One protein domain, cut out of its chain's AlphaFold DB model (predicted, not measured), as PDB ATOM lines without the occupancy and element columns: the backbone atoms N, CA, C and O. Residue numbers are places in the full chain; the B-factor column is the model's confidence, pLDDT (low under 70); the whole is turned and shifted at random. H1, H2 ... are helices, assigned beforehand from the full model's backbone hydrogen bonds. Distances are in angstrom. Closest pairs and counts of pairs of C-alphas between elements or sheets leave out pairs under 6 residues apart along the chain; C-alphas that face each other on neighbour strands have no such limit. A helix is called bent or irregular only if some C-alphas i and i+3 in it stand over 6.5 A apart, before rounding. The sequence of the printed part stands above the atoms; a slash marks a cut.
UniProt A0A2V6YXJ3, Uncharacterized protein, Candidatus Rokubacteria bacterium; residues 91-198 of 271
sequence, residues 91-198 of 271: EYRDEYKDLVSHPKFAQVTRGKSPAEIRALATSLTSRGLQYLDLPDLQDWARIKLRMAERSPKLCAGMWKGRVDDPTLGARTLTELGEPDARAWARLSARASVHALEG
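Overview. This is residues 91 to 198 of the 271 residues of an uncharacterized protein of Candidatus Rokubacteria bacterium (UniProt A0A2V6YXJ3). One long helix, H7, runs along the body like a beam; H1 and H3 pack on its later part, H3 crossing it nearly at right angles, and H4 crosses its earlier part. H5 and H6 pack on the far end of H4, while H2 lies beside H1 at the opposite end of the body. The printed part has 108 residues with seven named helices, H1 to H7 in chain order, and no named strand: all helix. It is compact, with a radius of gyration of the C-alphas of 14.0 A, and spans 39 by 30 by 26 A.

Arrangement. H1, residues 97 to 101, touches H7, residues 178 to 197, the hub, closest at the C-alphas of Leu 99 and Val 193, 5.6 A. H2, residues 103 to 108, is near H3, residues 114 to 131. H3 touches H7 about perpendicular, at 83 degrees, closest at the C-alphas of Gly 128 and Ala 191, 4.0 A. H4, residues 134 to 150, touches H7 at a steep tilt of 48 degrees, opposite ways, closest at the C-alphas of Ile 143 and Asp 180, 6.6 A. H5, residues 152 to 160, touches H4 only at the corner, closest at the C-alphas of Ala 148 and Cys 155, 4.2 A. H6, residues 168 to 175, touches H4 about perpendicular, at 85 degrees, closest at the C-alphas of Met 147 and Thr 172, 6.1 A. H3 and H6 are apart. Every O i to N i+4 pair is within hydrogen-bond range in H1, H2, H4, H5, H6 and H7; in H3 12 of 14 are.

Along the chain. H1 begins at C-alpha 97 (5.717, -40.966, -2.262). H3 is 26.2 A long and only just irregular, C-alphas 127 and 130 being 6.8 A apart. H4 is 24.2 A long. H7, 28.7 A long, ends at C-alpha 197 (16.550, -52.298, -3.010).

Size, cuts and confidence. The C-alphas of Pro 103 and Pro 152, 39.4 A apart, are the two farthest apart. The printed part has no cut and no long link. Mean pLDDT of the printed part is 89.2; no printed residue is under 70.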
ATOM      1  N   GLU A  91       5.366 -29.614   0.020       73.06
ATOM      2  CA  GLU A  91       5.547 -29.248  -1.385       73.06
ATOM      3  C   GLU A  91       6.179 -30.349  -2.248       73.06
ATOM      4  O   GLU A  91       5.829 -30.460  -3.421       73.06
ATOM      5  N   TYR A  92       7.038 -31.197  -1.662       80.44
ATOM      6  CA  TYR A  92       7.721 -32.284  -2.382       80.44
ATOM      7  C   TYR A  92       7.190 -33.680  -2.021       80.44
ATOM      8  O   TYR A  92       7.869 -34.698  -2.181       80.44
ATOM      9  N   ARG A  93       5.979 -33.746  -1.455       79.00
ATOM     10  CA  ARG A  93       5.357 -34.998  -1.001       79.00
ATOM     11  C   ARG A  93       5.253 -36.028  -2.127       79.00
ATOM     12  O   ARG A  93       5.481 -37.212  -1.875       79.00
ATOM     13  N   ASP A  94       4.939 -35.579  -3.335       85.75
ATOM     14  CA  ASP A  94       4.735 -36.455  -4.487       85.75
ATOM     15  C   ASP A  94       6.049 -37.071  -4.980       85.75
ATOM     16  O   ASP A  94       6.073 -38.250  -5.329       85.75
ATOM     17  N   GLU A  95       7.158 -36.329  -4.927       86.00
ATOM     18  CA  GLU A  95       8.496 -36.814  -5.286       86.00
ATOM     19  C   GLU A  95       8.964 -37.950  -4.370       86.00
ATOM     20  O   GLU A  95       9.666 -38.857  -4.810       86.00
ATOM     21  N   TYR A  96       8.560 -37.921  -3.099       86.69
ATOM     22  CA  TYR A  96       8.974 -38.889  -2.081       86.69
ATOM     23  C   TYR A  96       7.945 -39.991  -1.800       86.69
ATOM     24  O   TYR A  96       8.178 -40.831  -0.922       86.69
ATOM     25  N   LYS A  97       6.816 -40.020  -2.519       88.75
ATOM     26  CA  LYS A  97       5.717 -40.966  -2.262       88.75
ATOM     27  C   LYS A  97       6.188 -42.427  -2.294       88.75
ATOM     28  O   LYS A  97       5.837 -43.208  -1.407       88.75
ATOM     29  N   ASP A  98       7.051 -42.770  -3.249       89.38
ATOM     30  CA  ASP A  98       7.533 -44.137  -3.441       89.38
ATOM     31  C   ASP A  98       8.449 -44.543  -2.282       89.38
ATOM     32  O   ASP A  98       8.231 -45.579  -1.661       89.38
ATOM     33  N   LEU A  99       9.387 -43.674  -1.882       88.62
ATOM     34  CA  LEU A  99      10.243 -43.907  -0.714       88.62
ATOM     35  C   LEU A  99       9.426 -44.106   0.567       88.62
ATOM     36  O   LEU A  99       9.693 -45.026   1.337       88.62
ATOM     37  N   VAL A 100       8.440 -43.244   0.817       87.00
ATOM     38  CA  VAL A 100       7.700 -43.262   2.087       87.00
ATOM     39  C   VAL A 100       6.718 -44.431   2.162       87.00
ATOM     40  O   VAL A 100       6.485 -44.961   3.251       87.00
ATOM     41  N   SER A 101       6.203 -44.879   1.017       88.50
ATOM     42  CA  SER A 101       5.397 -46.099   0.903       88.50
ATOM     43  C   SER A 101       6.231 -47.392   0.917       88.50
ATOM     44  O   SER A 101       5.684 -48.472   1.140       88.50
ATOM     45  N   HIS A 102       7.555 -47.303   0.741       91.81
ATOM     46  CA  HIS A 102       8.421 -48.469   0.602       91.81
ATOM     47  C   HIS A 102       8.476 -49.312   1.902       91.81
ATOM     48  O   HIS A 102       8.889 -48.805   2.954       91.81
ATOM     49  N   PRO A 103       8.191 -50.635   1.872       93.88
ATOM     50  CA  PRO A 103       8.131 -51.475   3.077       93.88
ATOM     51  C   PRO A 103       9.421 -51.477   3.909       93.88
ATOM     52  O   PRO A 103       9.382 -51.317   5.131       93.88
ATOM     53  N   LYS A 104      10.586 -51.588   3.250       94.75
ATOM     54  CA  LYS A 104      11.892 -51.489   3.928       94.75
ATOM     55  C   LYS A 104      12.106 -50.129   4.586       94.75
ATOM     56  O   LYS A 104      12.618 -50.102   5.699       94.75
ATOM     57  N   PHE A 105      11.684 -49.023   3.961       91.38
ATOM     58  CA  PHE A 105      11.777 -47.697   4.573       91.38
ATOM     59  C   PHE A 105      10.961 -47.659   5.866       91.38
ATOM     60  O   PHE A 105      11.486 -47.335   6.927       91.38
ATOM     61  N   ALA A 106       9.712 -48.128   5.810       90.06
ATOM     62  CA  ALA A 106       8.844 -48.199   6.976       90.06
ATOM     63  C   ALA A 106       9.399 -49.080   8.113       90.06
ATOM     64  O   ALA A 106       9.107 -48.813   9.288       90.06
ATOM     65  N   GLN A 107      10.169 -50.118   7.777       92.44
ATOM     66  CA  GLN A 107      10.884 -50.968   8.725       92.44
ATOM     67  C   GLN A 107      12.075 -50.233   9.352       92.44
ATOM     68  O   GLN A 107      12.167 -50.183  10.576       92.44
ATOM     69  N   VAL A 108      12.955 -49.628   8.543       90.31
ATOM     70  CA  VAL A 108      14.181 -48.977   9.040       90.31
ATOM     71  C   VAL A 108      13.921 -47.661   9.776       90.31
ATOM     72  O   VAL A 108      14.765 -47.234  10.560       90.31
ATOM     73  N   THR A 109      12.758 -47.031   9.583       89.75
ATOM     74  CA  THR A 109      12.347 -45.827  10.329       89.75
ATOM     75  C   THR A 109      11.531 -46.128  11.587       89.75
ATOM     76  O   THR A 109      11.145 -45.202  12.300       89.75
ATOM     77  N   ARG A 110      11.199 -47.395  11.871       90.75
ATOM     78  CA  ARG A 110      10.366 -47.752  13.027       90.75
ATOM     79  C   ARG A 110      11.084 -47.391  14.332       90.75
ATOM     80  O   ARG A 110      12.204 -47.827  14.558       90.75
ATOM     81  N   GLY A 111      10.423 -46.604  15.183       90.69
ATOM     82  CA  GLY A 111      10.965 -46.174  16.477       90.69
ATOM     83  C   GLY A 111      12.039 -45.081  16.401       90.69
ATOM     84  O   GLY A 111      12.540 -44.681  17.443       90.69
ATOM     85  N   LYS A 112      12.378 -44.582  15.203       87.75
ATOM     86  CA  LYS A 112      13.349 -43.495  15.027       87.75
ATOM     87  C   LYS A 112      12.713 -42.128  15.254       87.75
ATOM     88  O   LYS A 112      11.584 -41.873  14.832       87.75
ATOM     89  N   SER A 113      13.470 -41.232  15.872       86.25
ATOM     90  CA  SER A 113      13.135 -39.817  16.003       86.25
ATOM     91  C   SER A 113      13.189 -39.090  14.647       86.25
ATOM     92  O   SER A 113      13.854 -39.546  13.712       86.25
ATOM     93  N   PRO A 114      12.563 -37.906  14.525       80.88
ATOM     94  CA  PRO A 114      12.641 -37.101  13.309       80.88
ATOM     95  C   PRO A 114      14.060 -36.796  12.813       80.88
ATOM     96  O   PRO A 114      14.296 -36.772  11.608       80.88
ATOM     97  N   ALA A 115      15.007 -36.562  13.725       78.94
ATOM     98  CA  ALA A 115      16.397 -36.287  13.366       78.94
ATOM     99  C   ALA A 115      17.089 -37.531  12.789       78.94
ATOM    100  O   ALA A 115      17.738 -37.448  11.749       78.94
ATOM    101  N   GLU A 116      16.876 -38.698  13.401       83.12
ATOM    102  CA  GLU A 116      17.429 -39.961  12.908       83.12
ATOM    103  C   GLU A 116      16.861 -40.355  11.545       83.12
ATOM    104  O   GLU A 116      17.593 -40.882  10.709       83.12
ATOM    105  N   ILE A 117      15.572 -40.097  11.295       83.44
ATOM    106  CA  ILE A 117      14.964 -40.370   9.987       83.44
ATOM    107  C   ILE A 117      15.577 -39.457   8.915       83.44
ATOM    108  O   ILE A 117      15.875 -39.935   7.822       83.44
ATOM    109  N   ARG A 118      15.835 -38.175   9.214       76.06
ATOM    110  CA  ARG A 118      16.525 -37.267   8.279       76.06
ATOM    111  C   ARG A 118      17.953 -37.715   7.983       76.06
ATOM    112  O   ARG A 118      18.319 -37.818   6.817       76.06
ATOM    113  N   ALA A 119      18.734 -38.043   9.012       80.25
ATOM    114  CA  ALA A 119      20.093 -38.556   8.834       80.25
ATOM    115  C   ALA A 119      20.108 -39.861   8.015       80.25
ATOM    116  O   ALA A 119      20.943 -40.046   7.126       80.25
ATOM    117  N   LEU A 120      19.139 -40.748   8.263       85.44
ATOM    118  CA  LEU A 120      18.936 -41.962   7.478       85.44
ATOM    119  C   LEU A 120      18.590 -41.645   6.018       85.44
ATOM    120  O   LEU A 120      19.175 -42.263   5.135       85.44
ATOM    121  N   ALA A 121      17.688 -40.698   5.752       83.19
ATOM    122  CA  ALA A 121      17.324 -40.293   4.396       83.19
ATOM    123  C   ALA A 121      18.533 -39.725   3.634       83.19
ATOM    124  O   ALA A 121      18.815 -40.172   2.528       83.19
ATOM    125  N   THR A 122      19.327 -38.844   4.251       83.50
ATOM    126  CA  THR A 122      20.581 -38.339   3.661       83.50
ATOM    127  C   THR A 122      21.564 -39.473   3.352       83.50
ATOM    128  O   THR A 122      22.174 -39.511   2.281       83.50
ATOM    129  N   SER A 123      21.701 -40.434   4.272       86.88
ATOM    130  CA  SER A 123      22.541 -41.622   4.082       86.88
ATOM    131  C   SER A 123      22.039 -42.524   2.949       86.88
ATOM    132  O   SER A 123      22.841 -43.038   2.168       86.88
ATOM    133  N   LEU A 124      20.720 -42.715   2.836       89.69
ATOM    134  CA  LEU A 124      20.085 -43.468   1.756       89.69
ATOM    135  C   LEU A 124      20.311 -42.786   0.409       89.69
ATOM    136  O   LEU A 124      20.806 -43.446  -0.497       89.69
ATOM    137  N   THR A 125      20.058 -41.480   0.301       89.81
ATOM    138  CA  THR A 125      20.340 -40.709  -0.914       89.81
ATOM    139  C   THR A 125      21.789 -40.899  -1.346       89.81
ATOM    140  O   THR A 125      22.031 -41.393  -2.439       89.81
ATOM    141  N   SER A 126      22.763 -40.610  -0.476       88.50
ATOM    142  CA  SER A 126      24.189 -40.709  -0.825       88.50
ATOM    143  C   SER A 126      24.602 -42.120  -1.268       88.50
ATOM    144  O   SER A 126      25.273 -42.269  -2.284       88.50
ATOM    145  N   ARG A 127      24.154 -43.180  -0.576       89.44
ATOM    146  CA  ARG A 127      24.420 -44.566  -1.016       89.44
ATOM    147  C   ARG A 127      23.694 -44.933  -2.309       89.44
ATOM    148  O   ARG A 127      24.124 -45.852  -3.001       89.44
ATOM    149  N   GLY A 128      22.586 -44.264  -2.586       92.50
ATOM    150  CA  GLY A 128      21.682 -44.511  -3.692       92.50
ATOM    151  C   GLY A 128      22.097 -43.891  -5.019       92.50
ATOM    152  O   GLY A 128      21.793 -44.443  -6.070       92.50
ATOM    153  N   LEU A 129      22.806 -42.759  -4.978       91.44
ATOM    154  CA  LEU A 129      23.132 -41.980  -6.177       91.44
ATOM    155  C   LEU A 129      23.914 -42.794  -7.214       91.44
ATOM    156  O   LEU A 129      23.679 -42.661  -8.407       91.44
ATOM    157  N   GLN A 130      24.790 -43.697  -6.774       90.69
ATOM    158  CA  GLN A 130      25.579 -44.549  -7.673       90.69
ATOM    159  C   GLN A 130      24.745 -45.515  -8.540       90.69
ATOM    160  O   GLN A 130      25.254 -46.034  -9.536       90.69
ATOM    161  N   TYR A 131      23.479 -45.760  -8.188       92.38
ATOM    162  CA  TYR A 131      22.563 -46.608  -8.961       92.38
ATOM    163  C   TYR A 131      21.757 -45.841 -10.002       92.38
ATOM    164  O   TYR A 131      21.106 -46.469 -10.833       92.38
ATOM    165  N   LEU A 132      21.794 -44.508  -9.966       93.38
ATOM    166  CA  LEU A 132      21.085 -43.697 -10.938       93.38
ATOM    167  C   LEU A 132      21.658 -43.911 -12.348       93.38
ATOM    168  O   LEU A 132      22.841 -44.229 -12.553       93.38
ATOM    169  N   ASP A 133      20.773 -43.768 -13.329       94.94
ATOM    170  CA  ASP A 133      21.143 -43.755 -14.737       94.94
ATOM    171  C   ASP A 133      21.953 -42.489 -15.075       94.94
ATOM    172  O   ASP A 133      22.092 -41.565 -14.269       94.94
ATOM    173  N   LEU A 134      22.583 -42.481 -16.253       95.38
ATOM    174  CA  LEU A 134      23.426 -41.361 -16.665       95.38
ATOM    175  C   LEU A 134      22.645 -40.028 -16.737       95.38
ATOM    176  O   LEU A 134      23.162 -39.054 -16.190       95.38
ATOM    177  N   PRO A 135      21.434 -39.949 -17.331       97.69
ATOM    178  CA  PRO A 135      20.656 -38.707 -17.350       97.69
ATOM    179  C   PRO A 135      20.390 -38.124 -15.957       97.69
ATOM    180  O   PRO A 135      20.604 -36.934 -15.732       97.69
ATOM    181  N   ASP A 136      20.002 -38.960 -14.995       97.00
ATOM    182  CA  ASP A 136      19.781 -38.524 -13.616       97.00
ATOM    183  C   ASP A 136      21.064 -38.012 -12.949       97.00
ATOM    184  O   ASP A 136      21.045 -37.018 -12.217       97.00
ATOM    185  N   LEU A 137      22.195 -38.680 -13.191       95.94
ATOM    186  CA  LEU A 137      23.494 -38.259 -12.667       95.94
ATOM    187  C   LEU A 137      23.977 -36.950 -13.298       95.94
ATOM    188  O   LEU A 137      24.575 -36.126 -12.604       95.94
ATOM    189  N   GLN A 138      23.705 -36.738 -14.585       97.50
ATOM    190  CA  GLN A 138      23.972 -35.471 -15.265       97.50
ATOM    191  C   GLN A 138      23.143 -34.341 -14.644       97.50
ATOM    192  O   GLN A 138      23.690 -33.279 -14.343       97.50
ATOM    193  N   ASP A 139      21.854 -34.574 -14.381       97.12
ATOM    194  CA  ASP A 139      20.995 -33.600 -13.706       97.12
ATOM    195  C   ASP A 139      21.458 -33.317 -12.271       97.12
ATOM    196  O   ASP A 139      21.524 -32.159 -11.851       97.12
ATOM    197  N   TRP A 140      21.853 -34.352 -11.529       95.50
ATOM    198  CA  TRP A 140      22.424 -34.207 -10.192       95.50
ATOM    199  C   TRP A 140      23.694 -33.343 -10.203       95.50
ATOM    200  O   TRP A 140      23.826 -32.403  -9.414       95.50
ATOM    201  N   ALA A 141      24.618 -33.619 -11.128       96.31
ATOM    202  CA  ALA A 141      25.854 -32.857 -11.291       96.31
ATOM    203  C   ALA A 141      25.592 -31.406 -11.722       96.31
ATOM    204  O   ALA A 141      26.225 -30.488 -11.196       96.31
ATOM    205  N   ARG A 142      24.619 -31.180 -12.614       97.50
ATOM    206  CA  ARG A 142      24.175 -29.845 -13.040       97.50
ATOM    207  C   ARG A 142      23.670 -29.021 -11.858       97.50
ATOM    208  O   ARG A 142      24.072 -27.868 -11.710       97.50
ATOM    209  N   ILE A 143      22.817 -29.592 -11.004       95.06
ATOM    210  CA  ILE A 143      22.315 -28.892  -9.812       95.06
ATOM    211  C   ILE A 143      23.473 -28.609  -8.846       95.06
ATOM    212  O   ILE A 143      23.603 -27.479  -8.377       95.06
ATOM    213  N   LYS A 144      24.374 -29.578  -8.610       95.19
ATOM    214  CA  LYS A 144      25.579 -29.363  -7.783       95.19
ATOM    215  C   LYS A 144      26.446 -28.215  -8.302       95.19
ATOM    216  O   LYS A 144      26.915 -27.420  -7.493       95.19
ATOM    217  N   LEU A 145      26.635 -28.106  -9.618       96.75
ATOM    218  CA  LEU A 145      27.392 -27.010 -10.222       96.75
ATOM    219  C   LEU A 145      26.717 -25.661  -9.960       96.75
ATOM    220  O   LEU A 145      27.365 -24.756  -9.448       96.75
ATOM    221  N   ARG A 146      25.404 -25.553 -10.190       97.12
ATOM    222  CA  ARG A 146      24.653 -24.322  -9.891       97.12
ATOM    223  C   ARG A 146      24.728 -23.945  -8.409       97.12
ATOM    224  O   ARG A 146      24.868 -22.771  -8.071       97.12
ATOM    225  N   MET A 147      24.669 -24.928  -7.509       93.50
ATOM    226  CA  MET A 147      24.850 -24.702  -6.071       93.50
ATOM    227  C   MET A 147      26.269 -24.209  -5.749       93.50
ATOM    228  O   MET A 147      26.433 -23.309  -4.923       93.50
ATOM    229  N   ALA A 148      27.284 -24.773  -6.405       95.44
ATOM    230  CA  ALA A 148      28.680 -24.380  -6.249       95.44
ATOM    231  C   ALA A 148      28.939 -22.946  -6.753       95.44
ATOM    232  O   ALA A 148      29.592 -22.162  -6.070       95.44
ATOM    233  N   GLU A 149      28.367 -22.571  -7.897       96.94
ATOM    234  CA  GLU A 149      28.427 -21.209  -8.443       96.94
ATOM    235  C   GLU A 149      27.721 -20.192  -7.541       96.94
ATOM    236  O   GLU A 149      28.180 -19.060  -7.387       96.94
ATOM    237  N   ARG A 150      26.607 -20.595  -6.919       96.44
ATOM    238  CA  ARG A 150      25.807 -19.720  -6.061       96.44
ATOM    239  C   ARG A 150      26.441 -19.476  -4.692       96.44
ATOM    240  O   ARG A 150      26.235 -18.412  -4.113       96.44
ATOM    241  N   SER A 151      27.178 -20.447  -4.154       96.31
ATOM    242  CA  SER A 151      27.761 -20.363  -2.814       96.31
ATOM    243  C   SER A 151      29.207 -20.870  -2.789       96.31
ATOM    244  O   SER A 151      29.430 -22.079  -2.674       96.31
ATOM    245  N   PRO A 152      30.209 -19.965  -2.785       96.12
ATOM    246  CA  PRO A 152      31.621 -20.342  -2.685       96.12
ATOM    247  C   PRO A 152      31.943 -21.177  -1.440       96.12
ATOM    248  O   PRO A 152      32.730 -22.119  -1.501       96.12
ATOM    249  N   LYS A 153      31.278 -20.893  -0.311       95.50
ATOM    250  CA  LYS A 153      31.437 -21.668   0.928       95.50
ATOM    251  C   LYS A 153      30.936 -23.106   0.767       95.50
ATOM    252  O   LYS A 153      31.602 -24.042   1.202       95.50
ATOM    253  N   LEU A 154      29.776 -23.293   0.135       92.06
ATOM    254  CA  LEU A 154      29.241 -24.627  -0.139       92.06
ATOM    255  C   LEU A 154      30.126 -25.374  -1.139       92.06
ATOM    256  O   LEU A 154      30.454 -26.532  -0.917       92.06
ATOM    257  N   CYS A 155      30.538 -24.692  -2.202       95.94
ATOM    258  CA  CYS A 155      31.430 -25.184  -3.244       95.94
ATOM    259  C   CYS A 155      32.749 -25.737  -2.677       95.94
ATOM    260  O   CYS A 155      33.087 -26.899  -2.907       95.94
ATOM    261  N   ALA A 156      33.444 -24.939  -1.859       96.06
ATOM    262  CA  ALA A 156      34.648 -25.368  -1.153       96.06
ATOM    263  C   ALA A 156      34.368 -26.571  -0.240       96.06
ATOM    264  O   ALA A 156      35.146 -27.526  -0.191       96.06
ATOM    265  N   GLY A 157      33.228 -26.553   0.453       92.81
ATOM    266  CA  GLY A 157      32.823 -27.642   1.329       92.81
ATOM    267  C   GLY A 157      32.520 -28.955   0.603       92.81
ATOM    268  O   GLY A 157      32.840 -30.025   1.122       92.81
ATOM    269  N   MET A 158      31.985 -28.897  -0.623       90.81
ATOM    270  CA  MET A 158      31.793 -30.079  -1.472       90.81
ATOM    271  C   MET A 158      33.131 -30.748  -1.812       90.81
ATOM    272  O   MET A 158      33.223 -31.971  -1.732       90.81
ATOM    273  N   TRP A 159      34.171 -29.967  -2.127       92.75
ATOM    274  CA  TRP A 159      35.520 -30.495  -2.370       92.75
ATOM    275  C   TRP A 159      36.135 -31.109  -1.112       92.75
ATOM    276  O   TRP A 159      36.612 -32.247  -1.104       92.75
ATOM    277  N   LYS A 160      36.113 -30.340  -0.018       90.62
ATOM    278  CA  LYS A 160      36.740 -30.717   1.254       90.62
ATOM    279  C   LYS A 160      36.000 -31.852   1.963       90.62
ATOM    280  O   LYS A 160      36.551 -32.450   2.877       90.62
ATOM    281  N   GLY A 161      34.775 -32.164   1.536       87.88
ATOM    282  CA  GLY A 161      33.924 -33.176   2.155       87.88
ATOM    283  C   GLY A 161      33.300 -32.722   3.475       87.88
ATOM    284  O   GLY A 161      32.858 -33.562   4.251       87.88
ATOM    285  N   ARG A 162      33.264 -31.411   3.752       84.56
ATOM    286  CA  ARG A 162      32.683 -30.847   4.977       84.56
ATOM    287  C   ARG A 162      32.040 -29.493   4.713       84.56
ATOM    288  O   ARG A 162      32.620 -28.653   4.037       84.56
ATOM    289  N   VAL A 163      30.859 -29.266   5.278       81.00
ATOM    290  CA  VAL A 163      30.164 -27.975   5.220       81.00
ATOM    291  C   VAL A 163      29.829 -27.570   6.650       81.00
ATOM    292  O   VAL A 163      29.040 -28.246   7.303       81.00
ATOM    293  N   ASP A 164      30.432 -26.482   7.132       81.12
ATOM    294  CA  ASP A 164      30.299 -26.066   8.537       81.12
ATOM    295  C   ASP A 164      28.877 -25.625   8.897       81.12
ATOM    296  O   ASP A 164      28.432 -25.806  10.027       81.12
ATOM    297  N   ASP A 165      28.166 -25.016   7.940       79.94
ATOM    298  CA  ASP A 165      26.764 -24.647   8.112       79.94
ATOM    299  C   ASP A 165      25.870 -25.731   7.497       79.94
ATOM    300  O   ASP A 165      25.752 -25.816   6.268       79.94
ATOM    301  N   PRO A 166      25.189 -26.530   8.326       70.56
ATOM    302  CA  PRO A 166      24.400 -27.654   7.851       70.56
ATOM    303  C   PRO A 166      23.156 -27.263   7.054       70.56
ATOM    304  O   PRO A 166      22.581 -28.095   6.354       70.56
ATOM    305  N   THR A 167      22.729 -26.005   7.148       77.38
ATOM    306  CA  THR A 167      21.561 -25.483   6.431       77.38
ATOM    307  C   THR A 167      21.925 -24.882   5.078       77.38
ATOM    308  O   THR A 167      21.040 -24.633   4.259       77.38
ATOM    309  N   LEU A 168      23.219 -24.670   4.818       78.69
ATOM    310  CA  LEU A 168      23.698 -23.956   3.640       78.69
ATOM    311  C   LEU A 168      23.238 -24.614   2.338       78.69
ATOM    312  O   LEU A 168      22.728 -23.920   1.467       78.69
ATOM    313  N   GLY A 169      23.336 -25.942   2.233       82.94
ATOM    314  CA  GLY A 169      22.886 -26.671   1.045       82.94
ATOM    315  C   GLY A 169      21.394 -26.479   0.762       82.94
ATOM    316  O   GLY A 169      21.022 -26.172  -0.366       82.94
ATOM    317  N   ALA A 170      20.547 -26.594   1.791       80.25
ATOM    318  CA  ALA A 170      19.103 -26.415   1.650       80.25
ATOM    319  C   ALA A 170      18.743 -24.977   1.244       80.25
ATOM    320  O   ALA A 170      17.979 -24.788   0.304       80.25
ATOM    321  N   ARG A 171      19.341 -23.965   1.894       81.75
ATOM    322  CA  ARG A 171      19.111 -22.554   1.535       81.75
ATOM    323  C   ARG A 171      19.558 -22.256   0.104       81.75
ATOM    324  O   ARG A 171      18.798 -21.665  -0.653       81.75
ATOM    325  N   THR A 172      20.751 -22.711  -0.286       82.56
ATOM    326  CA  THR A 172      21.258 -22.523  -1.651       82.56
ATOM    327  C   THR A 172      20.355 -23.192  -2.683       82.56
ATOM    328  O   THR A 172      20.081 -22.587  -3.712       82.56
ATOM    329  N   LEU A 173      19.842 -24.396  -2.411       84.50
ATOM    330  CA  LEU A 173      18.904 -25.070  -3.307       84.50
ATOM    331  C   LEU A 173      17.592 -24.285  -3.467       84.50
ATOM    332  O   LEU A 173      17.114 -24.133  -4.586       84.50
ATOM    333  N   THR A 174      17.042 -23.738  -2.379       81.56
ATOM    334  CA  THR A 174      15.855 -22.868  -2.434       81.56
ATOM    335  C   THR A 174      16.103 -21.618  -3.282       81.56
ATOM    336  O   THR A 174      15.237 -21.217  -4.055       81.56
ATOM    337  N   GLU A 175      17.294 -21.018  -3.196       87.31
ATOM    338  CA  GLU A 175      17.663 -19.851  -4.007       87.31
ATOM    339  C   GLU A 175      17.800 -20.148  -5.510       87.31
ATOM    340  O   GLU A 175      17.658 -19.230  -6.319       87.31
ATOM    341  N   LEU A 176      18.059 -21.401  -5.911       83.19
ATOM    342  CA  LEU A 176      18.102 -21.792  -7.329       83.19
ATOM    343  C   LEU A 176      16.716 -21.838  -7.989       83.19
ATOM    344  O   LEU A 176      16.624 -21.824  -9.222       83.19
ATOM    345  N   GLY A 177      15.657 -21.855  -7.176       87.00
ATOM    346  CA  GLY A 177      14.269 -21.878  -7.604       87.00
ATOM    347  C   GLY A 177      13.647 -23.273  -7.621       87.00
ATOM    348  O   GLY A 177      14.313 -24.309  -7.571       87.00
ATOM    349  N   GLU A 178      12.323 -23.274  -7.726       88.38
ATOM    350  CA  GLU A 178      11.484 -24.462  -7.578       88.38
ATOM    351  C   GLU A 178      11.790 -25.609  -8.567       88.38
ATOM    352  O   GLU A 178      11.792 -26.766  -8.142       88.38
ATOM    353  N   PRO A 179      12.128 -25.361  -9.853       91.56
ATOM    354  CA  PRO A 179      12.469 -26.449 -10.772       91.56
ATOM    355  C   PRO A 179      13.666 -27.295 -10.316       91.56
ATOM    356  O   PRO A 179      13.625 -28.523 -10.413       91.56
ATOM    357  N   ASP A 180      14.721 -26.661  -9.794       87.62
ATOM    358  CA  ASP A 180      15.910 -27.373  -9.314       87.62
ATOM    359  C   ASP A 180      15.654 -28.049  -7.970       87.62
ATOM    360  O   ASP A 180      16.074 -29.189  -7.777       87.62
ATOM    361  N   ALA A 181      14.934 -27.388  -7.060       85.62
ATOM    362  CA  ALA A 181      14.572 -27.972  -5.773       85.62
ATOM    363  C   ALA A 181      13.726 -29.246  -5.948       85.62
ATOM    364  O   ALA A 181      14.016 -30.279  -5.338       85.62
ATOM    365  N   ARG A 182      12.753 -29.219  -6.867       88.69
ATOM    366  CA  ARG A 182      11.930 -30.381  -7.221       88.69
ATOM    367  C   ARG A 182      12.735 -31.489  -7.898       88.69
ATOM    368  O   ARG A 182      12.560 -32.663  -7.571       88.69
ATOM    369  N   ALA A 183      13.632 -31.143  -8.823       91.06
ATOM    370  CA  ALA A 183      14.514 -32.122  -9.457       91.06
ATOM    371  C   ALA A 183      15.434 -32.795  -8.425       91.06
ATOM    372  O   ALA A 183      15.534 -34.021  -8.396       91.06
ATOM    373  N   TRP A 184      16.027 -32.017  -7.519       91.00
ATOM    374  CA  TRP A 184      16.850 -32.524  -6.423       91.00
ATOM    375  C   TRP A 184      16.075 -33.466  -5.494       91.00
ATOM    376  O   TRP A 184      16.579 -34.536  -5.144       91.00
ATOM    377  N   ALA A 185      14.844 -33.100  -5.121       88.38
ATOM    378  CA  ALA A 185      13.948 -33.932  -4.318       88.38
ATOM    379  C   ALA A 185      13.645 -35.273  -5.008       88.38
ATOM    380  O   ALA A 185      13.839 -36.335  -4.412       88.38
ATOM    381  N   ARG A 186      13.256 -35.234  -6.288       93.56
ATOM    382  CA  ARG A 186      12.970 -36.427  -7.100       93.56
ATOM    383  C   ARG A 186      14.178 -37.363  -7.201       93.56
ATOM    384  O   ARG A 186      14.043 -38.561  -6.960       93.56
ATOM    385  N   LEU A 187      15.357 -36.827  -7.525       93.50
ATOM    386  CA  LEU A 187      16.599 -37.604  -7.635       93.50
ATOM    387  C   LEU A 187      16.995 -38.214  -6.286       93.50
ATOM    388  O   LEU A 187      17.352 -39.389  -6.213       93.50
ATOM    389  N   SER A 188      16.855 -37.448  -5.201       92.94
ATOM    390  CA  SER A 188      17.124 -37.918  -3.839       92.94
ATOM    391  C   SER A 188      16.198 -39.065  -3.424       92.94
ATOM    392  O   SER A 188      16.647 -40.040  -2.816       92.94
ATOM    393  N   ALA A 189      14.910 -38.972  -3.764       90.19
ATOM    394  CA  ALA A 189      13.929 -40.014  -3.492       90.19
ATOM    395  C   ALA A 189      14.225 -41.296  -4.288       90.19
ATOM    396  O   ALA A 189      14.311 -42.369  -3.687       90.19
ATOM    397  N   ARG A 190      14.472 -41.185  -5.604       94.19
ATOM    398  CA  ARG A 190      14.871 -42.322  -6.460       94.19
ATOM    399  C   ARG A 190      16.138 -42.998  -5.944       94.19
ATOM    400  O   ARG A 190      16.156 -44.212  -5.760       94.19
ATOM    401  N   ALA A 191      17.174 -42.215  -5.642       93.25
ATOM    402  CA  ALA A 191      18.411 -42.721  -5.057       93.25
ATOM    403  C   ALA A 191      18.134 -43.470  -3.744       93.25
ATOM    404  O   ALA A 191      18.589 -44.596  -3.553       93.25
ATOM    405  N   SER A 192      17.330 -42.892  -2.853       93.75
ATOM    406  CA  SER A 192      16.993 -43.528  -1.578       93.75
ATOM    407  C   SER A 192      16.275 -44.870  -1.747       93.75
ATOM    408  O   SER A 192      16.578 -45.807  -1.008       93.75
ATOM    409  N   VAL A 193      15.366 -44.989  -2.721       93.94
ATOM    410  CA  VAL A 193      14.719 -46.265  -3.071       93.94
ATOM    411  C   VAL A 193      15.760 -47.270  -3.568       93.94
ATOM    412  O   VAL A 193      15.848 -48.371  -3.024       93.94
ATOM    413  N   HIS A 194      16.648 -46.865  -4.483       94.00
ATOM    414  CA  HIS A 194      17.758 -47.717  -4.913       94.00
ATOM    415  C   HIS A 194      18.659 -48.150  -3.751       94.00
ATOM    416  O   HIS A 194      19.132 -49.274  -3.741       94.00
ATOM    417  N   ALA A 195      18.881 -47.326  -2.728       92.69
ATOM    418  CA  ALA A 195      19.676 -47.732  -1.568       92.69
ATOM    419  C   ALA A 195      18.976 -48.760  -0.655       92.69
ATOM    420  O   ALA A 195      19.647 -49.411   0.155       92.69
ATOM    421  N   LEU A 196      17.647 -48.891  -0.742       93.12
ATOM    422  CA  LEU A 196      16.862 -49.900  -0.020       93.12
ATOM    423  C   LEU A 196      16.775 -51.222  -0.791       93.12
ATOM    424  O   LEU A 196      16.711 -52.295  -0.180       93.12
ATOM    425  N   GLU A 197      16.742 -51.151  -2.117       90.81
ATOM    426  CA  GLU A 197      16.550 -52.298  -3.010       90.81
ATOM    427  C   GLU A 197      17.846 -52.819  -3.631       90.81
ATOM    428  O   GLU A 197      17.905 -53.978  -4.033       90.81
ATOM    429  N   GLY A 198      18.855 -51.956  -3.713       76.19
ATOM    430  CA  GLY A 198      19.917 -52.040  -4.699       76.19
ATOM    431  C   GLY A 198      20.767 -53.303  -4.593       76.19
ATOM    432  O   GLY A 198      21.111 -53.722  -3.480       76.19
TER     433      GLY A 198